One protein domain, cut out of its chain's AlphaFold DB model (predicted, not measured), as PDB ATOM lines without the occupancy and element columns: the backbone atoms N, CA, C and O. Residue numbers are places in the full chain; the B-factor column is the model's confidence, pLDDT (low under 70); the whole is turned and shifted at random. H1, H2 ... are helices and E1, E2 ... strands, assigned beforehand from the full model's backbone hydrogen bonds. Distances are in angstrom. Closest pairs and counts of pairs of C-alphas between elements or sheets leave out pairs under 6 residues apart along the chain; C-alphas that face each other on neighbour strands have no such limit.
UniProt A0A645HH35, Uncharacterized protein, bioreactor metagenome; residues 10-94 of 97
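This is residues 10 to 94 of the 97 residues of an uncharacterized protein of bioreactor metagenome (UniProt A0A645HH35). A small head at one side holds two parallel strands, E1 and E2, side by side, with the short helices H1 and H2 in the crossover that joins them; from this head the backbone reaches out to a lone helix, H3, and then folds back in a wide, open sweep through residues 69 to 84 to a small helix, H4, that sticks out far from the rest. The printed part has 85 residues, with four named helices and two named strands in the order E1, H1, H2, E2, H3, H4. The sheet has the order E1, E2 and is parallel; the class is mixed, helices and strands, with 39 residues, under half, in named elements. The whole is extended, with a radius of gyration of the C-alphas of 18.5 A and spans of 49, 40 and 24 A.

E1, residues 19 to 22, and E2, residues 41 to 45, are parallel neighbours at 19 degrees, with N 42 and O 19 at 2.9 A and N 45 and O 21 at 3.0 A, both within hydrogen-bond range. With H1, residues 25 to 28, and H2, residues 30 to 36, they form a strand-helix-strand unit, two parallel neighbour strands with helices between them along the chain, and its crossover is right-handed. H1 and H2 are close but not clearly touching; their closest C-alphas, of Leu 26 and Phe 33, are 6.6 A apart. The closest C-alphas of H1 and E2, of Leu 26 and Gly 44, are 7.4 A apart, and H2 is apart from E1. H3, residues 52 to 64, is apart from H1, from H2 and from E1, and H4, residues 87 to 92, is apart from H3, H1, H2, E1 and E2. Every O i to N i+4 pair is within hydrogen-bond range in H4, against 2 of 3 in H2 and 8 of 9 in H3; H1 is too short for such a pair.

E1 begins at C-alpha 19, (199.124, 268.849, 289.949), and is 10.3 A long. H1 is 4.8 A, H2 9.8 A and E2 11.9 A long. H3, the longest helix, measures 18.2 A and begins at C-alpha 52, (176.291, 269.551, 296.008). H4 is 8.6 A long and ends at C-alpha 92, (201.120, 242.462, 317.677).

The two C-alphas farthest apart, of Asp 64 and Gly 94, are 52.1 A apart. The printed part has no cut. The link from H3 to H4, 22 residues, is long. Residues 51 to 58, 60 to 66, 69 to 84 and 86 to 92 stand free. The mean pLDDT of the printed part is 92.4, and no printed residue is under 70.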
ATOM      1  N   GLU A  10     202.640 259.172 303.276       92.06
ATOM      2  CA  GLU A  10     203.865 258.604 302.696       92.06
ATOM      3  C   GLU A  10     203.644 257.548 301.599       92.06
ATOM      4  O   GLU A  10     204.568 257.239 300.853       92.06
ATOM      5  N   HIS A  11     202.432 257.006 301.477       91.69
ATOM      6  CA  HIS A  11     202.068 256.025 300.455       91.69
ATOM      7  C   HIS A  11     201.252 256.625 299.302       91.69
ATOM      8  O   HIS A  11     200.726 255.878 298.475       91.69
ATOM      9  N   LEU A  12     201.099 257.950 299.235       90.56
ATOM     10  CA  LEU A  12     200.416 258.590 298.115       90.56
ATOM     11  C   LEU A  12     201.233 258.442 296.829       90.56
ATOM     12  O   LEU A  12     202.390 258.851 296.751       90.56
ATOM     13  N   ALA A  13     200.598 257.902 295.792       88.88
ATOM     14  CA  ALA A  13     201.141 257.915 294.442       88.88
ATOM     15  C   ALA A  13     200.896 259.295 293.814       88.88
ATOM     16  O   ALA A  13     199.756 259.644 293.498       88.88
ATOM     17  N   LEU A  14     201.958 260.088 293.655       89.31
ATOM     18  CA  LEU A  14     201.871 261.448 293.119       89.31
ATOM     19  C   LEU A  14     202.102 261.477 291.598       89.31
ATOM     20  O   LEU A  14     202.944 260.728 291.095       89.31
ATOM     21  N   PRO A  15     201.381 262.330 290.846       89.69
ATOM     22  CA  PRO A  15     201.634 262.522 289.421       89.69
ATOM     23  C   PRO A  15     203.050 263.050 289.144       89.69
ATOM     24  O   PRO A  15     203.590 263.844 289.909       89.69
ATOM     25  N   SER A  16     203.620 262.672 287.997       88.50
ATOM     26  CA  SER A  16     204.907 263.191 287.503       88.50
ATOM     27  C   SER A  16     204.795 264.516 286.731       88.50
ATOM     28  O   SER A  16     205.791 265.021 286.220       88.50
ATOM     29  N   ALA A  17     203.587 265.066 286.603       90.19
ATOM     30  CA  ALA A  17     203.296 266.342 285.950       90.19
ATOM     31  C   ALA A  17     202.633 267.300 286.946       90.19
ATOM     32  O   ALA A  17     202.202 266.857 288.005       90.19
ATOM     33  N   GLY A  18     202.523 268.586 286.594       93.25
ATOM     34  CA  GLY A  18     201.900 269.614 287.437       93.25
ATOM     35  C   GLY A  18     200.530 269.191 287.970       93.25
ATOM     36  O   GLY A  18     199.661 268.757 287.207       93.25
ATOM     37  N   TYR A  19     200.353 269.272 289.290       93.56
ATOM     38  CA  TYR A  19     199.124 268.849 289.949       93.56
ATOM     39  C   TYR A  19     198.757 269.745 291.134       93.56
ATOM     40  O   TYR A  19     199.567 270.496 291.681       93.56
ATOM     41  N   ARG A  20     197.490 269.652 291.542       94.75
ATOM     42  CA  ARG A  20     196.918 270.392 292.672       94.75
ATOM     43  C   ARG A  20     196.314 269.432 293.674       94.75
ATOM     44  O   ARG A  20     195.827 268.367 293.299       94.75
ATOM     45  N   VAL A  21     196.313 269.837 294.937       93.88
ATOM     46  CA  VAL A  21     195.763 269.036 296.035       93.88
ATOM     47  C   VAL A  21     194.579 269.765 296.659       93.88
ATOM     48  O   VAL A  21     194.594 270.979 296.842       93.88
ATOM     49  N   ILE A  22     193.527 269.030 297.000       95.56
ATOM     50  CA  ILE A  22     192.322 269.588 297.609       95.56
ATOM     51  C   ILE A  22     191.912 268.748 298.814       95.56
ATOM     52  O   ILE A  22     191.979 267.521 298.770       95.56
ATOM     53  N   GLY A  23     191.480 269.416 299.883       95.62
ATOM     54  CA  GLY A  23     190.907 268.777 301.062       95.62
ATOM     55  C   GLY A  23     191.724 268.937 302.343       95.62
ATOM     56  O   GLY A  23     192.892 269.332 302.355       95.62
ATOM     57  N   SER A  24     191.074 268.582 303.450       96.44
ATOM     58  CA  SER A  24     191.532 268.845 304.819       96.44
ATOM     59  C   SER A  24     192.813 268.115 305.223       96.44
ATOM     60  O   SER A  24     193.455 268.508 306.199       96.44
ATOM     61  N   ALA A  25     193.231 267.094 304.469       94.50
ATOM     62  CA  ALA A  25     194.480 266.382 304.710       94.50
ATOM     63  C   ALA A  25     195.690 267.336 304.688       94.50
ATOM     64  O   ALA A  25     196.587 267.182 305.512       94.50
ATOM     65  N   LEU A  26     195.673 268.366 303.829       94.69
ATOM     66  CA  LEU A  26     196.718 269.397 303.769       94.69
ATOM     67  C   LEU A  26     196.942 270.093 305.119       94.69
ATOM     68  O   LEU A  26     198.076 270.411 305.465       94.69
ATOM     69  N   ARG A  27     195.872 270.296 305.899       94.88
ATOM     70  CA  ARG A  27     195.950 270.837 307.264       94.88
ATOM     71  C   ARG A  27     196.305 269.754 308.277       94.88
ATOM     72  O   ARG A  27     197.138 269.988 309.141       94.88
ATOM     73  N   ALA A  28     195.666 268.588 308.193       95.50
ATOM     74  CA  ALA A  28     195.840 267.515 309.175       95.50
ATOM     75  C   ALA A  28     197.259 266.916 309.178       95.50
ATOM     76  O   ALA A  28     197.724 266.444 310.212       95.50
ATOM     77  N   TYR A  29     197.943 266.949 308.032       95.38
ATOM     78  CA  TYR A  29     199.274 266.380 307.832       95.38
ATOM     79  C   TYR A  29     200.252 267.408 307.246       95.38
ATOM     80  O   TYR A  29     201.106 267.042 306.438       95.38
ATOM     81  N   SER A  30     200.132 268.682 307.634       92.94
ATOM     82  CA  SER A  30     200.940 269.790 307.095       92.94
ATOM     83  C   SER A  30     202.437 269.481 307.068       92.94
ATOM     84  O   SER A  30     203.089 269.646 306.039       92.94
ATOM     85  N   ASP A  31     202.962 268.938 308.167       93.06
ATOM     86  CA  ASP A  31     204.387 268.638 308.313       93.06
ATOM     87  C   ASP A  31     204.833 267.557 307.324       93.06
ATOM     88  O   ASP A  31     205.902 267.650 306.727       93.06
ATOM     89  N   ARG A  32     203.983 266.549 307.086       93.88
ATOM     90  CA  ARG A  32     204.261 265.467 306.132       93.88
ATOM     91  C   ARG A  32     204.157 265.960 304.692       93.88
ATOM     92  O   ARG A  32     205.029 265.659 303.880       93.88
ATOM     93  N   PHE A  33     203.125 266.743 304.382       92.56
ATOM     94  CA  PHE A  33     202.901 267.253 303.031       92.56
ATOM     95  C   PHE A  33     203.930 268.289 302.589       92.56
ATOM     96  O   PHE A  33     204.243 268.328 301.402       92.56
ATOM     97  N   SER A  34     204.506 269.055 303.524       86.38
ATOM     98  CA  SER A  34     205.589 270.002 303.221       86.38
ATOM     99  C   SER A  34     206.800 269.341 302.552       86.38
ATOM    100  O   SER A  34     207.479 269.972 301.749       86.38
ATOM    101  N   VAL A  35     207.034 268.058 302.846       88.62
ATOM    102  CA  VAL A  35     208.120 267.258 302.268       88.62
ATOM    103  C   VAL A  35     207.629 266.429 301.081       88.62
ATOM    104  O   VAL A  35     208.319 266.314 300.074       88.62
ATOM    105  N   LEU A  36     206.437 265.837 301.195       91.69
ATOM    106  CA  LEU A  36     205.958 264.816 300.264       91.69
ATOM    107  C   LEU A  36     205.574 265.357 298.881       91.69
ATOM    108  O   LEU A  36     205.824 264.685 297.885       91.69
ATOM    109  N   LEU A  37     204.931 266.527 298.806       91.12
ATOM    110  CA  LEU A  37     204.301 266.993 297.562       91.12
ATOM    111  C   LEU A  37     205.323 267.367 296.466       91.12
ATOM    112  O   LEU A  37     205.000 267.349 295.276       91.12
ATOM    113  N   GLY A  38     206.579 267.602 296.843       87.06
ATOM    114  CA  GLY A  38     207.684 267.745 295.899       87.06
ATOM    115  C   GLY A  38     207.517 268.903 294.907       87.06
ATOM    116  O   GLY A  38     206.743 269.833 295.120       87.06
ATOM    117  N   GLU A  39     208.277 268.847 293.813       88.06
ATOM    118  CA  GLU A  39     208.433 269.977 292.883       88.06
ATOM    119  C   GLU A  39     207.251 270.181 291.923       88.06
ATOM    120  O   GLU A  39     207.042 271.286 291.429       88.06
ATOM    121  N   HIS A  40     206.460 269.138 291.649       89.56
ATOM    122  CA  HIS A  40     205.329 269.215 290.709       89.56
ATOM    123  C   HIS A  40     204.026 269.718 291.350       89.56
ATOM    124  O   HIS A  40     203.006 269.850 290.670       89.56
ATOM    125  N   TYR A  41     204.048 269.996 292.652       91.69
ATOM    126  CA  TYR A  41     202.918 270.565 293.365       91.69
ATOM    127  C   TYR A  41     202.771 272.059 293.067       91.69
ATOM    128  O   TYR A  41     203.645 272.863 293.382       91.69
ATOM    129  N   GLU A  42     201.633 272.440 292.489       91.81
ATOM    130  CA  GLU A  42     201.356 273.837 292.147       91.81
ATOM    131  C   GLU A  42     200.725 274.603 293.313       91.81
ATOM    132  O   GLU A  42     201.162 275.693 293.681       91.81
ATOM    133  N   THR A  43     199.622 274.075 293.849       92.50
ATOM    134  CA  THR A  43     198.819 274.753 294.870       92.50
ATOM    135  C   THR A  43     197.834 273.805 295.549       92.50
ATOM    136  O   THR A  43     197.531 272.714 295.048       92.50
ATOM    137  N   GLY A  44     197.311 274.249 296.693       92.69
ATOM    138  CA  GLY A  44     196.477 273.463 297.583       92.69
ATOM    139  C   GLY A  44     195.287 274.246 298.122       92.69
ATOM    140  O   GLY A  44     195.402 275.424 298.454       92.69
ATOM    141  N   LEU A  45     194.145 273.574 298.253       95.75
ATOM    142  CA  LEU A  45     192.926 274.128 298.845       95.75
ATOM    143  C   LEU A  45     192.534 273.309 300.082       95.75
ATOM    144  O   LEU A  45     191.733 272.377 299.999       95.75
ATOM    145  N   ALA A  46     193.121 273.645 301.233       95.81
ATOM    146  CA  ALA A  46     192.960 272.878 302.473       95.81
ATOM    147  C   ALA A  46     191.542 272.949 303.073       95.81
ATOM    148  O   ALA A  46     191.099 272.003 303.719       95.81
ATOM    149  N   ASP A  47     190.834 274.059 302.853       96.06
ATOM    150  CA  ASP A  47     189.492 274.307 303.402       96.06
ATOM    151  C   ASP A  47     188.356 273.933 302.448       96.06
ATOM    152  O   ASP A  47     187.180 274.060 302.787       96.06
ATOM    153  N   ALA A  48     188.687 273.478 301.240       95.88
ATOM    154  CA  ALA A  48     187.669 273.059 300.301       95.88
ATOM    155  C   ALA A  48     187.009 271.758 300.769       95.88
ATOM    156  O   ALA A  48     187.670 270.785 301.140       95.88
ATOM    157  N   VAL A  49     185.683 271.752 300.697       95.94
ATOM    158  CA  VAL A  49     184.829 270.602 300.987       95.94
ATOM    159  C   VAL A  49     184.004 270.263 299.746       95.94
ATOM    160  O   VAL A  49     183.751 271.160 298.940       95.94
ATOM    161  N   PRO A  50     183.566 269.006 299.565       95.25
ATOM    162  CA  PRO A  50     182.667 268.653 298.472       95.25
ATOM    163  C   PRO A  50     181.344 269.417 298.586       95.25
ATOM    164  O   PRO A  50     180.735 269.448 299.657       95.25
ATOM    165  N   LEU A  51     180.875 270.010 297.486       97.62
ATOM    166  CA  LEU A  51     179.612 270.749 297.456       97.62
ATOM    167  C   LEU A  51     178.637 270.104 296.482       97.62
ATOM    168  O   LEU A  51     179.017 269.625 295.414       97.62
ATOM    169  N   ALA A  52     177.347 270.156 296.819       97.94
ATOM    170  CA  ALA A  52     176.291 269.551 296.008       97.94
ATOM    171  C   ALA A  52     176.280 270.060 294.554       97.94
ATOM    172  O   ALA A  52     175.985 269.298 293.640       97.94
ATOM    173  N   ARG A  53     176.655 271.326 294.318       98.06
ATOM    174  CA  ARG A  53     176.770 271.900 292.964       98.06
ATOM    175  C   ARG A  53     177.875 271.251 292.116       98.06
ATOM    176  O   ARG A  53     177.704 271.092 290.909       98.06
ATOM    177  N   ASP A  54     178.980 270.856 292.743       96.75
ATOM    178  CA  ASP A  54     180.111 270.233 292.057       96.75
ATOM    179  C   ASP A  54     179.752 268.774 291.741       96.75
ATOM    180  O   ASP A  54     179.952 268.307 290.622       96.75
ATOM    181  N   VAL A  55     179.080 268.100 292.685       97.44
ATOM    182  CA  VAL A  55     178.482 266.772 292.470       97.44
ATOM    183  C   VAL A  55     177.463 266.805 291.328       97.44
ATOM    184  O   VAL A  55     177.521 265.958 290.443       97.44
ATOM    185  N   LEU A  56     176.567 267.798 291.290       98.06
ATOM    186  CA  LEU A  56     175.572 267.945 290.223       98.06
ATOM    187  C   LEU A  56     176.225 268.125 288.847       98.06
ATOM    188  O   LEU A  56     175.732 267.584 287.860       98.06
ATOM    189  N   THR A  57     177.336 268.859 288.774       98.00
ATOM    190  CA  THR A  57     178.085 269.048 287.523       98.00
ATOM    191  C   THR A  57     178.571 267.708 286.966       98.00
ATOM    192  O   THR A  57     178.373 267.428 285.785       98.00
ATOM    193  N   LEU A  58     179.131 266.848 287.822       97.44
ATOM    194  CA  LEU A  58     179.551 265.495 287.441       97.44
ATOM    195  C   LEU A  58     178.351 264.592 287.115       97.44
ATOM    196  O   LEU A  58     178.375 263.870 286.117       97.44
ATOM    197  N   ALA A  59     177.286 264.666 287.917       97.69
ATOM    198  CA  ALA A  59     176.085 263.852 287.757       97.69
ATOM    199  C   ALA A  59     175.363 264.120 286.431       97.69
ATOM    200  O   ALA A  59     174.882 263.181 285.809       97.69
ATOM    201  N   ARG A  60     175.327 265.374 285.959       98.25
ATOM    202  CA  ARG A  60     174.759 265.713 284.642       98.25
ATOM    203  C   ARG A  60     175.494 264.998 283.512       98.25
ATOM    204  O   ARG A  60     174.860 264.345 282.697       98.25
ATOM    205  N   ALA A  61     176.826 265.053 283.513       98.00
ATOM    206  CA  ALA A  61     177.624 264.372 282.499       98.00
ATOM    207  C   ALA A  61     177.454 262.841 282.552       98.00
ATOM    208  O   ALA A  61     177.449 262.196 281.509       98.00
ATOM    209  N   ALA A  62     177.322 262.256 283.747       97.81
ATOM    210  CA  ALA A  62     177.050 260.826 283.915       97.81
ATOM    211  C   ALA A  62     175.639 260.440 283.429       97.81
ATOM    212  O   ALA A  62     175.468 259.427 282.752       97.81
ATOM    213  N   PHE A  63     174.637 261.280 283.710       98.06
ATOM    214  CA  PHE A  63     173.262 261.100 283.244       98.06
ATOM    215  C   PHE A  63     173.178 261.109 281.716       98.06
ATOM    216  O   PHE A  63     172.584 260.204 281.135       98.06
ATOM    217  N   ASP A  64     173.841 262.067 281.063       98.25
ATOM    218  CA  ASP A  64     173.886 262.165 279.598       98.25
ATOM    219  C   ASP A  64     174.570 260.944 278.950       98.25
ATOM    220  O   ASP A  64     174.261 260.587 277.813       98.25
ATOM    221  N   ARG A  65     175.470 260.263 279.678       98.31
ATOM    222  CA  ARG A  65     176.092 258.991 279.263       98.31
ATOM    223  C   ARG A  65     175.263 257.746 279.605       98.31
ATOM    224  O   ARG A  65     175.676 256.641 279.265       98.31
ATOM    225  N   GLY A  66     174.111 257.897 280.259       98.06
ATOM    226  CA  GLY A  66     173.251 256.782 280.656       98.06
ATOM    227  C   GLY A  66     173.770 255.967 281.846       98.06
ATOM    228  O   GLY A  66     173.335 254.837 282.038       98.06
ATOM    229  N   GLU A  67     174.667 256.518 282.670       97.88
ATOM    230  CA  GLU A  67     175.282 255.835 283.827       97.88
ATOM    231  C   GLU A  67     174.380 255.827 285.082       97.88
ATOM    232  O   GLU A  67     174.855 255.769 286.216       97.88
ATOM    233  N   VAL A  68     173.061 255.924 284.901       96.94
ATOM    234  CA  VAL A  68     172.095 255.901 286.006       96.94
ATOM    235  C   VAL A  68     171.868 254.478 286.502       96.94
ATOM    236  O   VAL A  68     171.817 253.530 285.719       96.94
ATOM    237  N   VAL A  69     171.686 254.329 287.813       96.31
ATOM    238  CA  VAL A  69     171.387 253.040 288.449       96.31
ATOM    239  C   VAL A  69     170.034 253.094 289.164       96.31
ATOM    240  O   VAL A  69     169.645 254.165 289.641       96.31
ATOM    241  N   PRO A  70     169.310 251.963 289.266       98.00
ATOM    242  CA  PRO A  70     168.178 251.831 290.175       98.00
ATOM    243  C   PRO A  70     168.556 252.248 291.600       98.00
ATOM    244  O   PRO A  70     169.686 252.026 292.045       98.00
ATOM    245  N   ALA A  71     167.614 252.854 292.320       96.69
ATOM    246  CA  ALA A  71     167.871 253.420 293.642       96.69
ATOM    247  C   ALA A  71     168.356 252.361 294.646       96.69
ATOM    248  O   ALA A  71     169.207 252.645 295.485       96.69
ATOM    249  N   GLU A  72     167.868 251.128 294.526       97.50
ATOM    250  CA  GLU A  72     168.255 249.979 295.345       97.50
ATOM    251  C   GLU A  72     169.709 249.525 295.137       97.50
ATOM    252  O   GLU A  72     170.250 248.817 295.984       97.50
ATOM    253  N   LEU A  73     170.355 249.937 294.039       97.50
ATOM    254  CA  LEU A  73     171.763 249.641 293.759       97.50
ATOM    255  C   LEU A  73     172.709 250.769 294.197       97.50
ATOM    256  O   LEU A  73     173.927 250.615 294.091       97.50
ATOM    257  N   ALA A  74     172.189 251.896 294.692       96.00
ATOM    258  CA  ALA A  74     173.016 252.988 295.188       96.00
ATOM    259  C   ALA A  74     173.707 252.581 296.504       96.00
ATOM    260  O   ALA A  74     173.112 252.623 297.581       96.00
ATOM    261  N   ALA A  75     174.982 252.196 296.416       94.75
ATOM    262  CA  ALA A  75     175.787 251.747 297.549       94.75
ATOM    263  C   ALA A  75     177.005 252.662 297.799       94.75
ATOM    264  O   ALA A  75     177.571 253.210 296.850       94.75
ATOM    265  N   PRO A  76     177.457 252.822 299.059       93.19
ATOM    266  CA  PRO A  76     178.701 253.523 299.362       93.19
ATOM    267  C   PRO A  76     179.932 252.815 298.784       93.19
ATOM    268  O   PRO A  76     180.030 251.588 298.817       93.19
ATOM    269  N   MET A  77     180.923 253.597 298.350       90.94
ATOM    270  CA  MET A  77     182.248 253.080 298.007       90.94
ATOM    271  C   MET A  77     183.097 252.931 299.273       90.94
ATOM    272  O   MET A  77     183.447 253.914 299.928       90.94
ATOM    273  N   TYR A  78     183.453 251.694 299.609       90.12
ATOM    274  CA  TYR A  78     184.370 251.397 300.706       90.12
ATOM    275  C   TYR A  78     185.817 251.462 300.204       90.12
ATOM    276  O   TYR A  78     186.254 250.590 299.468       90.12
ATOM    277  N   VAL A  79     186.563 252.489 300.621       90.12
ATOM    278  CA  VAL A  79     187.955 252.746 300.177       90.12
ATOM    279  C   VAL A  79     189.030 252.245 301.151       90.12
ATOM    280  O   VAL A  79     190.216 252.524 300.979       90.12
ATOM    281  N   ARG A  80     188.628 251.569 302.234       88.19
ATOM    282  CA  ARG A  80     189.546 251.038 303.248       88.19
ATOM    283  C   ARG A  80     189.463 249.520 303.275       88.19
ATOM    284  O   ARG A  80     188.482 248.973 303.766       88.19
ATOM    285  N   ASP A  81     190.549 248.877 302.860       74.81
ATOM    286  CA  ASP A  81     190.612 247.420 302.716       74.81
ATOM    287  C   ASP A  81     190.441 246.682 304.049       74.81
ATOM    288  O   ASP A  81     189.733 245.683 304.139       74.81
ATOM    289  N   LYS A  82     191.086 247.178 305.117       75.88
ATOM    290  CA  LYS A  82     191.092 246.523 306.432       75.88
ATOM    291  C   LYS A  82     190.673 247.462 307.555       75.88
ATOM    292  O   LYS A  82     191.451 248.272 308.073       75.88
ATOM    293  N   VAL A  83     189.410 247.331 307.945       77.88
ATOM    294  CA  VAL A  83     188.794 248.101 309.036       77.88
ATOM    295  C   VAL A  83     188.834 247.376 310.380       77.88
ATOM    296  O   VAL A  83     188.886 248.037 311.415       77.88
ATOM    297  N   ALA A  84     188.890 246.043 310.375       80.38
ATOM    298  CA  ALA A  84     188.978 245.220 311.573       80.38
ATOM    299  C   ALA A  84     190.330 244.501 311.634       80.38
ATOM    300  O   ALA A  84     190.736 243.824 310.691       80.38
ATOM    301  N   LEU A  85     191.015 244.655 312.766       79.00
ATOM    302  CA  LEU A  85     192.179 243.844 313.096       79.00
ATOM    303  C   LEU A  85     191.725 242.590 313.837       79.00
ATOM    304  O   LEU A  85     190.885 242.663 314.750       79.00
ATOM    305  N   THR A  86     192.328 241.459 313.485       87.31
ATOM    306  CA  THR A  86     192.209 240.237 314.285       87.31
ATOM    307  C   THR A  86     192.796 240.467 315.681       87.31
ATOM    308  O   THR A  86     193.572 241.401 315.904       87.31
ATOM    309  N   THR A  87     192.443 239.626 316.655       87.31
ATOM    310  CA  THR A  87     193.022 239.711 318.008       87.31
ATOM    311  C   THR A  87     194.547 239.597 317.969       87.31
ATOM    312  O   THR A  87     195.233 240.379 318.622       87.31
ATOM    313  N   ALA A  88     195.079 238.694 317.138       87.50
ATOM    314  CA  ALA A  88     196.518 238.538 316.936       87.50
ATOM    315  C   ALA A  88     197.167 239.826 316.403       87.50
ATOM    316  O   ALA A  88     198.204 240.253 316.904       87.50
ATOM    317  N   GLU A  89     196.532 240.497 315.442       89.00
ATOM    318  CA  GLU A  89     197.030 241.759 314.882       89.00
ATOM    319  C   GLU A  89     196.957 242.927 315.866       89.00
ATOM    320  O   GLU A  89     197.829 243.796 315.849       89.00
ATOM    321  N   ARG A  90     195.939 242.963 316.736       85.56
ATOM    322  CA  ARG A  90     195.864 243.958 317.817       85.56
ATOM    323  C   ARG A  90     196.975 243.749 318.835       85.56
ATOM    324  O   ARG A  90     197.667 244.712 319.158       85.56
ATOM    325  N   LEU A  91     197.174 242.509 319.286       88.38
ATOM    326  CA  LEU A  91     198.238 242.144 320.225       88.38
ATOM    327  C   LEU A  91     199.626 242.462 319.646       88.38
ATOM    328  O   LEU A  91     200.443 243.074 320.326       88.38
ATOM    329  N   ALA A  92     199.863 242.150 318.366       86.69
ATOM    330  CA  ALA A  92     201.120 242.462 317.677       86.69
ATOM    331  C   ALA A  92     201.402 243.973 317.558       86.69
ATOM    332  O   ALA A  92     202.557 244.377 317.451       86.69
ATOM    333  N   ARG A  93     200.364 244.820 317.599       84.88
ATOM    334  CA  ARG A  93     200.476 246.291 317.611       84.88
ATOM    335  C   ARG A  93     200.468 246.897 319.022       84.88
ATOM    336  O   ARG A  93     200.379 248.114 319.152       84.88
ATOM    337  N   GLY A  94     200.546 246.072 320.069       79.62
ATOM    338  CA  GLY A  94     200.565 246.520 321.466       79.62
ATOM    339  C   GLY A  94     199.191 246.877 322.046       79.62
ATOM    340  O   GLY A  94     199.113 247.502 323.102       79.62
TER     341      GLY A  94